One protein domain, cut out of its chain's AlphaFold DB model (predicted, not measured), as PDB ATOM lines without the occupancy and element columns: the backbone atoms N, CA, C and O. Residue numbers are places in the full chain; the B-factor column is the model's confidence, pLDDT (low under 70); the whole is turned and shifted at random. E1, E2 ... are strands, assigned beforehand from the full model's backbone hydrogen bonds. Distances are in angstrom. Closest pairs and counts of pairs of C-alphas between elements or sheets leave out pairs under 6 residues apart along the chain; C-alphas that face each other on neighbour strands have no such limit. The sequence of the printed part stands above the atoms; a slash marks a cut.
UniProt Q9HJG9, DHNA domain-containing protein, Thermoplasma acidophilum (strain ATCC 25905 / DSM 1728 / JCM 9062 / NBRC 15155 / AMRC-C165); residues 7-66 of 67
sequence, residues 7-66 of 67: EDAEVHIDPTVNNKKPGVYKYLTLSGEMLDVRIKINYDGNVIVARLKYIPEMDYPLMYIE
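This is residues 7 to 66 of the 67 residues of the protein "DHNA domain-containing protein" of Thermoplasma acidophilum (strain ATCC 25905 / DSM 1728 / JCM 9062 / NBRC 15155 / AMRC-C165) (UniProt Q9HJG9). One flat-lying antiparallel sheet of four strands side by side, with both faces bare of helices, makes the body, and residues 21 to 26 of the loop between E1 and E2 stick out beyond one end of it. The 60 printed residues hold no named helix and four strands in the order E1 E2 E3 E4, also their order across the sheet: a meander, each strand the antiparallel neighbour of the one before. The class is all strand; the whole is loose, radius of gyration of the C-alphas 14.3 A, spanning 50 by 25 by 11 A.

E1, residues 7 to 13, begins at C-alpha (-23.767, 56.938, -1.014) and is 20.3 A long. E2, residues 35 to 43, is 24.5 A, and E3, residues 46 to 55, 27.1 A. E4, residues 60 to 65, is 15.8 A and ends at C-alpha (-36.829, 50.631, -6.023).

E1 and E2 form a hairpin at 175 degrees, with N 10 and O 38 at 2.9 A. Hairpin E2 and E3 has N 39 and O 50 at 2.9 A. Hairpin E3 and E4 has N 62 and O 53 at 2.8 A. Edge strands E1 and E4 are apart.

The C-alphas farthest apart, Val 24 and Gly 45, are 49.8 A apart. The printed part has no cut; the link E1 to E2, 21 residues, is long. No printed residue is under pLDDT 70.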
ATOM      1  N   GLU A   7     -24.761  57.512  -1.925       97.00
ATOM      2  CA  GLU A   7     -23.767  56.938  -1.014       97.00
ATOM      3  C   GLU A   7     -22.883  55.909  -1.701       97.00
ATOM      4  O   GLU A   7     -21.708  55.809  -1.357       97.00
ATOM      5  N   ASP A   8     -23.447  55.149  -2.643       97.44
ATOM      6  CA  ASP A   8     -22.731  54.120  -3.391       97.44
ATOM      7  C   ASP A   8     -23.373  53.846  -4.757       97.44
ATOM      8  O   ASP A   8     -24.578  54.047  -4.948       97.44
ATOM      9  N   ALA A   9     -22.556  53.400  -5.713       97.50
ATOM     10  CA  ALA A   9     -22.994  53.048  -7.055       97.50
ATOM     11  C   ALA A   9     -22.175  51.875  -7.606       97.50
ATOM     12  O   ALA A   9     -21.006  52.026  -7.968       97.50
ATOM     13  N   GLU A  10     -22.830  50.728  -7.748       97.88
ATOM     14  CA  GLU A  10     -22.289  49.539  -8.396       97.88
ATOM     15  C   GLU A  10     -22.824  49.464  -9.827       97.88
ATOM     16  O   GLU A  10     -24.034  49.508 -10.061       97.88
ATOM     17  N   VAL A  11     -21.921  49.366 -10.803       97.81
ATOM     18  CA  VAL A  11     -22.265  49.307 -12.228       97.81
ATOM     19  C   VAL A  11     -21.588  48.098 -12.849       97.81
ATOM     20  O   VAL A  11     -20.360  47.997 -12.846       97.81
ATOM     21  N   HIS A  12     -22.386  47.214 -13.437       97.81
ATOM     22  CA  HIS A  12     -21.919  46.110 -14.259       97.81
ATOM     23  C   HIS A  12     -22.417  46.278 -15.698       97.81
ATOM     24  O   HIS A  12     -23.571  46.636 -15.935       97.81
ATOM     25  N   ILE A  13     -21.526  46.034 -16.661       96.38
ATOM     26  CA  ILE A  13     -21.841  46.071 -18.091       96.38
ATOM     27  C   ILE A  13     -21.727  44.650 -18.629       96.38
ATOM     28  O   ILE A  13     -20.619  44.117 -18.714       96.38
ATOM     29  N   ASP A  14     -22.855  44.075 -19.036       93.38
ATOM     30  CA  ASP A  14     -22.910  42.780 -19.703       93.38
ATOM     31  C   ASP A  14     -23.242  42.957 -21.199       93.38
ATOM     32  O   ASP A  14     -24.397  43.180 -21.576       93.38
ATOM     33  N   PRO A  15     -22.246  42.849 -22.098       89.31
ATOM     34  CA  PRO A  15     -22.467  42.992 -23.535       89.31
ATOM     35  C   PRO A  15     -23.205  41.794 -24.161       89.31
ATOM     36  O   PRO A  15     -23.538  41.845 -25.349       89.31
ATOM     37  N   THR A  16     -23.442  40.711 -23.412       89.12
ATOM     38  CA  THR A  16     -24.004  39.457 -23.936       89.12
ATOM     39  C   THR A  16     -25.531  39.401 -23.902       89.12
ATOM     40  O   THR A  16     -26.105  38.633 -24.676       89.12
ATOM     41  N   VAL A  17     -26.193  40.268 -23.121       82.25
ATOM     42  CA  VAL A  17     -27.650  40.249 -22.855       82.25
ATOM     43  C   VAL A  17     -28.511  40.168 -24.123       82.25
ATOM     44  O   VAL A  17     -29.511  39.461 -24.139       82.25
ATOM     45  N   ASN A  18     -28.079  40.792 -25.223       77.25
ATOM     46  CA  ASN A  18     -28.824  40.808 -26.490       77.25
ATOM     47  C   ASN A  18     -28.107  40.100 -27.653       77.25
ATOM     48  O   ASN A  18     -28.466  40.313 -28.812       77.25
ATOM     49  N   ASN A  19     -27.061  39.304 -27.378       77.25
ATOM     50  CA  ASN A  19     -26.246  38.602 -28.386       77.25
ATOM     51  C   ASN A  19     -25.807  39.485 -29.576       77.25
ATOM     52  O   ASN A  19     -25.584  38.997 -30.692       77.25
ATOM     53  N   LYS A  20     -25.689  40.802 -29.359       77.88
ATOM     54  CA  LYS A  20     -25.328  41.752 -30.412       77.88
ATOM     55  C   LYS A  20     -23.902  41.449 -30.849       77.88
ATOM     56  O   LYS A  20     -22.968  41.501 -30.054       77.88
ATOM     57  N   LYS A  21     -23.723  41.128 -32.129       78.94
ATOM     58  CA  LYS A  21     -22.388  40.906 -32.684       78.94
ATOM     59  C   LYS A  21     -21.731  42.254 -32.976       78.94
ATOM     60  O   LYS A  21     -22.382  43.113 -33.577       78.94
ATOM     61  N   PRO A  22     -20.460  42.448 -32.591       78.94
ATOM     62  CA  PRO A  22     -19.718  43.632 -32.985       78.94
ATOM     63  C   PRO A  22     -19.698  43.750 -34.511       78.94
ATOM     64  O   PRO A  22     -19.487  42.758 -35.213       78.94
ATOM     65  N   GLY A  23     -19.919  44.960 -35.022       78.56
ATOM     66  CA  GLY A  23     -19.793  45.240 -36.451       78.56
ATOM     67  C   GLY A  23     -18.333  45.215 -36.920       78.56
ATOM     68  O   GLY A  23     -17.429  44.785 -36.203       78.56
ATOM     69  N   VAL A  24     -18.083  45.761 -38.113       85.88
ATOM     70  CA  VAL A  24     -16.739  45.863 -38.729       85.88
ATOM     71  C   VAL A  24     -15.697  46.462 -37.774       85.88
ATOM     72  O   VAL A  24     -14.536  46.060 -37.776       85.88
ATOM     73  N   TYR A  25     -16.130  47.379 -36.910       84.88
ATOM     74  CA  TYR A  25     -15.272  48.102 -35.979       84.88
ATOM     75  C   TYR A  25     -15.037  47.395 -34.633       84.88
ATOM     76  O   TYR A  25     -14.361  47.951 -33.775       84.88
ATOM     77  N   LYS A  26     -15.547  46.168 -34.444       84.56
ATOM     78  CA  LYS A  26     -15.299  45.318 -33.260       84.56
ATOM     79  C   LYS A  26     -15.667  45.937 -31.899       84.56
ATOM     80  O   LYS A  26     -15.170  45.481 -30.875       84.56
ATOM     81  N   TYR A  27     -16.570  46.915 -31.870       87.31
ATOM     82  CA  TYR A  27     -17.170  47.430 -30.638       87.31
ATOM     83  C   TYR A  27     -18.697  47.419 -30.720       87.31
ATOM     84  O   TYR A  27     -19.283  47.307 -31.802       87.31
ATOM     85  N   LEU A  28     -19.329  47.523 -29.553       88.81
ATOM     86  CA  LEU A  28     -20.770  47.675 -29.396       88.81
ATOM     87  C   LEU A  28     -21.060  49.021 -28.740       88.81
ATOM     88  O   LEU A  28     -20.329  49.456 -27.852       88.81
ATOM     89  N   THR A  29     -22.136  49.669 -29.175       90.44
ATOM     90  CA  THR A  29     -22.683  50.825 -28.464       90.44
ATOM     91  C   THR A  29     -23.408  50.326 -27.220       90.44
ATOM     92  O   THR A  29     -24.290  49.473 -27.333       90.44
ATOM     93  N   LEU A  30     -23.037  50.868 -26.057       92.94
ATOM     94  CA  LEU A  30     -23.684  50.574 -24.782       92.94
ATOM     95  C   LEU A  30     -25.178  50.908 -24.868       92.94
ATOM     96  O   LEU A  30     -25.544  52.025 -25.235       92.94
ATOM     97  N   SER A  31     -26.028  49.941 -24.535       92.88
ATOM     98  CA  SER A  31     -27.478  50.116 -24.471       92.88
ATOM     99  C   SER A  31     -28.005  49.785 -23.076       92.88
ATOM    100  O   SER A  31     -27.300  49.166 -22.279       92.88
ATOM    101  N   GLY A  32     -29.223  50.231 -22.757       94.06
ATOM    102  CA  GLY A  32     -29.793  50.085 -21.413       94.06
ATOM    103  C   GLY A  32     -29.913  48.630 -20.960       94.06
ATOM    104  O   GLY A  32     -29.765  48.343 -19.781       94.06
ATOM    105  N   GLU A  33     -30.103  47.701 -21.896       95.44
ATOM    106  CA  GLU A  33     -30.213  46.269 -21.606       95.44
ATOM    107  C   GLU A  33     -28.886  45.657 -21.140       95.44
ATOM    108  O   GLU A  33     -28.880  44.644 -20.455       95.44
ATOM    109  N   MET A  34     -27.757  46.279 -21.488       95.81
ATOM    110  CA  MET A  34     -26.428  45.826 -21.068       95.81
ATOM    111  C   MET A  34     -26.072  46.281 -19.649       95.81
ATOM    112  O   MET A  34     -25.006  45.924 -19.155       95.81
ATOM    113  N   LEU A  35     -26.902  47.116 -19.018       97.56
ATOM    114  CA  LEU A  35     -26.618  47.716 -17.720       97.56
ATOM    115  C   LEU A  35     -27.328  46.958 -16.592       97.56
ATOM    116  O   LEU A  35     -28.553  46.841 -16.586       97.56
ATOM    117  N   ASP A  36     -26.547  46.509 -15.610       97.44
ATOM    118  CA  ASP A  36     -27.021  46.083 -14.288       97.44
ATOM    119  C   ASP A  36     -26.419  47.057 -13.263       97.44
ATOM    120  O   ASP A  36     -25.205  47.086 -13.044       97.44
ATOM    121  N   VAL A  37     -27.258  47.938 -12.717       98.19
ATOM    122  CA  VAL A  37     -26.835  49.044 -11.846       98.19
ATOM    123  C   VAL A  37     -27.579  48.984 -10.525       98.19
ATOM    124  O   VAL A  37     -28.802  48.819 -10.502       98.19
ATOM    125  N   ARG A  38     -26.848  49.159  -9.425       98.31
ATOM    126  CA  ARG A  38     -27.383  49.292  -8.069       98.31
ATOM    127  C   ARG A  38     -26.877  50.593  -7.467       98.31
ATOM    128  O   ARG A  38     -25.672  50.815  -7.396       98.31
ATOM    129  N   ILE A  39     -27.796  51.468  -7.072       98.06
ATOM    130  CA  ILE A  39     -27.471  52.772  -6.488       98.06
ATOM    131  C   ILE A  39     -28.050  52.823  -5.085       98.06
ATOM    132  O   ILE A  39     -29.260  52.673  -4.912       98.06
ATOM    133  N   LYS A  40     -27.195  53.080  -4.099       98.12
ATOM    134  CA  LYS A  40     -27.613  53.340  -2.725       98.12
ATOM    135  C   LYS A  40     -27.738  54.847  -2.521       98.12
ATOM    136  O   LYS A  40     -26.769  55.587  -2.706       98.12
ATOM    137  N   ILE A  41     -28.928  55.300  -2.145       97.94
ATOM    138  CA  ILE A  41     -29.242  56.718  -1.961       97.94
ATOM    139  C   ILE A  41     -29.631  56.927  -0.502       97.94
ATOM    140  O   ILE A  41     -30.472  56.197   0.013       97.94
ATOM    141  N   ASN A  42     -29.038  57.926   0.151       97.56
ATOM    142  CA  ASN A  42     -29.408  58.332   1.502       97.56
ATOM    143  C   ASN A  42     -29.842  59.793   1.508       97.56
ATOM    144  O   ASN A  42     -29.039  60.697   1.264       97.56
ATOM    145  N   TYR A  43     -31.117  60.011   1.813       97.19
ATOM    146  CA  TYR A  43     -31.673  61.338   1.994       97.19
ATOM    147  C   TYR A  43     -32.259  61.470   3.397       97.19
ATOM    148  O   TYR A  43     -33.222  60.792   3.753       97.19
ATOM    149  N   ASP A  44     -31.667  62.361   4.191       96.75
ATOM    150  CA  ASP A  44     -32.107  62.651   5.562       96.75
ATOM    151  C   ASP A  44     -32.203  61.390   6.450       96.75
ATOM    152  O   ASP A  44     -33.153  61.193   7.204       96.75
ATOM    153  N   GLY A  45     -31.243  60.471   6.304       96.19
ATOM    154  CA  GLY A  45     -31.199  59.206   7.042       96.19
ATOM    155  C   GLY A  45     -32.091  58.097   6.472       96.19
ATOM    156  O   GLY A  45     -31.985  56.956   6.920       96.19
ATOM    157  N   ASN A  46     -32.927  58.393   5.472       97.31
ATOM    158  CA  ASN A  46     -33.713  57.392   4.759       97.31
ATOM    159  C   ASN A  46     -32.874  56.817   3.622       97.31
ATOM    160  O   ASN A  46     -32.475  57.537   2.704       97.31
ATOM    161  N   VAL A  47     -32.616  55.515   3.697       97.75
ATOM    162  CA  VAL A  47     -31.803  54.792   2.723       97.75
ATOM    163  C   VAL A  47     -32.719  54.008   1.800       97.75
ATOM    164  O   VAL A  47     -33.540  53.235   2.284       97.75
ATOM    165  N   ILE A  48     -32.534  54.188   0.496       98.00
ATOM    166  CA  ILE A  48     -33.164  53.362  -0.534       98.00
ATOM    167  C   ILE A  48     -32.109  52.753  -1.447       98.00
ATOM    168  O   ILE A  48     -31.017  53.313  -1.637       98.00
ATOM    169  N   VAL A  49     -32.467  51.637  -2.067       98.31
ATOM    170  CA  VAL A  49     -31.685  51.005  -3.122       98.31
ATOM    171  C   VAL A  49     -32.473  51.055  -4.425       98.31
ATOM    172  O   VAL A  49     -33.526  50.439  -4.565       98.31
ATOM    173  N   ALA A  50     -31.952  51.786  -5.407       98.19
ATOM    174  CA  ALA A  50     -32.506  51.834  -6.755       98.19
ATOM    175  C   ALA A  50     -31.766  50.859  -7.680       98.19
ATOM    176  O   ALA A  50     -30.542  50.701  -7.591       98.19
ATOM    177  N   ARG A  51     -32.502  50.233  -8.601       98.31
ATOM    178  CA  ARG A  51     -31.962  49.286  -9.584       98.31
ATOM    179  C   ARG A  51     -32.298  49.708 -11.004       98.31
ATOM    180  O   ARG A  51     -33.385  50.217 -11.262       98.31
ATOM    181  N   LEU A  52     -31.375  49.424 -11.919       98.19
ATOM    182  CA  LEU A  52     -31.611  49.341 -13.359       98.19
ATOM    183  C   LEU A  52     -31.128  47.969 -13.820       98.19
ATOM    184  O   LEU A  52     -29.962  47.642 -13.604       98.19
ATOM    185  N   LYS A  53     -32.010  47.179 -14.434       97.12
ATOM    186  CA  LYS A  53     -31.658  45.860 -14.967       97.12
ATOM    187  C   LYS A  53     -32.589  45.445 -16.100       97.12
ATOM    188  O   LYS A  53     -33.786  45.721 -16.058       97.12
ATOM    189  N   TYR A  54     -32.053  44.737 -17.088       96.75
ATOM    190  CA  TYR A  54     -32.860  44.076 -18.110       96.75
ATOM    191  C   TYR A  54     -33.700  42.929 -17.531       96.75
ATOM    192  O   TYR A  54     -33.160  42.020 -16.900       96.75
ATOM    193  N   ILE A  55     -35.012  42.979 -17.765       96.31
ATOM    194  CA  ILE A  55     -35.986  41.953 -17.377       96.31
ATOM    195  C   ILE A  55     -36.401  41.186 -18.643       96.31
ATOM    196  O   ILE A  55     -37.170  41.730 -19.443       96.31
ATOM    197  N   PRO A  56     -35.904  39.949 -18.856       93.88
ATOM    198  CA  PRO A  56     -36.153  39.188 -20.081       93.88
ATOM    199  C   PRO A  56     -37.635  38.934 -20.364       93.88
ATOM    200  O   PRO A  56     -38.059  38.956 -21.516       93.88
ATOM    201  N   GLU A  57     -38.445  38.737 -19.324       96.31
ATOM    202  CA  GLU A  57     -39.884  38.481 -19.435       96.31
ATOM    203  C   GLU A  57     -40.657  39.682 -19.997       96.31
ATOM    204  O   GLU A  57     -41.757  39.521 -20.524       96.31
ATOM    205  N   MET A  58     -40.084  40.881 -19.877       95.94
ATOM    206  CA  MET A  58     -40.667  42.135 -20.353       95.94
ATOM    207  C   MET A  58     -39.953  42.693 -21.586       95.94
ATOM    208  O   MET A  58     -40.421  43.685 -22.139       95.94
ATOM    209  N   ASP A  59     -38.825  42.094 -21.983       94.00
ATOM    210  CA  ASP A  59     -37.895  42.634 -22.979       94.00
ATOM    211  C   ASP A  59     -37.569  44.121 -22.723       94.00
ATOM    212  O   ASP A  59     -37.654  44.972 -23.609       94.00
ATOM    213  N   TYR A  60     -37.268  44.461 -21.460       96.19
ATOM    214  CA  TYR A  60     -37.175  45.858 -21.034       96.19
ATOM    215  C   TYR A  60     -36.109  46.110 -19.952       96.19
ATOM    216  O   TYR A  60     -36.069  45.384 -18.953       96.19
ATOM    217  N   PRO A  61     -35.263  47.154 -20.086       97.06
ATOM    218  CA  PRO A  61     -34.374  47.613 -19.020       97.06
ATOM    219  C   PRO A  61     -35.164  48.406 -17.973       97.06
ATOM    220  O   PRO A  61     -35.389  49.610 -18.105       97.06
ATOM    221  N   LEU A  62     -35.613  47.712 -16.930       98.12
ATOM    222  CA  LEU A  62     -36.503  48.259 -15.916       98.12
ATOM    223  C   LEU A  62     -35.728  49.018 -14.836       98.12
ATOM    224  O   LEU A  62     -34.738  48.517 -14.300       98.12
ATOM    225  N   MET A  63     -36.240  50.198 -14.479       98.25
ATOM    226  CA  MET A  63     -35.840  50.936 -13.282       98.25
ATOM    227  C   MET A  63     -36.878  50.743 -12.179       98.25
ATOM    228  O   MET A  63     -38.073  50.894 -12.433       98.25
ATOM    229  N   TYR A  64     -36.435  50.431 -10.963       98.00
ATOM    230  CA  TYR A  64     -37.320  50.249  -9.810       98.00
ATOM    231  C   TYR A  64     -36.585  50.484  -8.482       98.00
ATOM    232  O   TYR A  64     -35.356  50.565  -8.446       98.00
ATOM    233  N   ILE A  65     -37.350  50.615  -7.396       98.00
ATOM    234  CA  ILE A  65     -36.829  50.631  -6.023       98.00
ATOM    235  C   ILE A  65     -36.822  49.190  -5.509       98.00
ATOM    236  O   ILE A  65     -37.864  48.538  -5.515       98.00
ATOM    237  N   GLU A  66     -35.645  48.693  -5.142       96.25
ATOM    238  CA  GLU A  66     -35.428  47.332  -4.637       96.25
ATOM    239  C   GLU A  66     -35.696  47.245  -3.134       96.25
ATOM    240  O   GLU A  66     -36.366  46.308  -2.702       96.25
TER     241      GLU A  66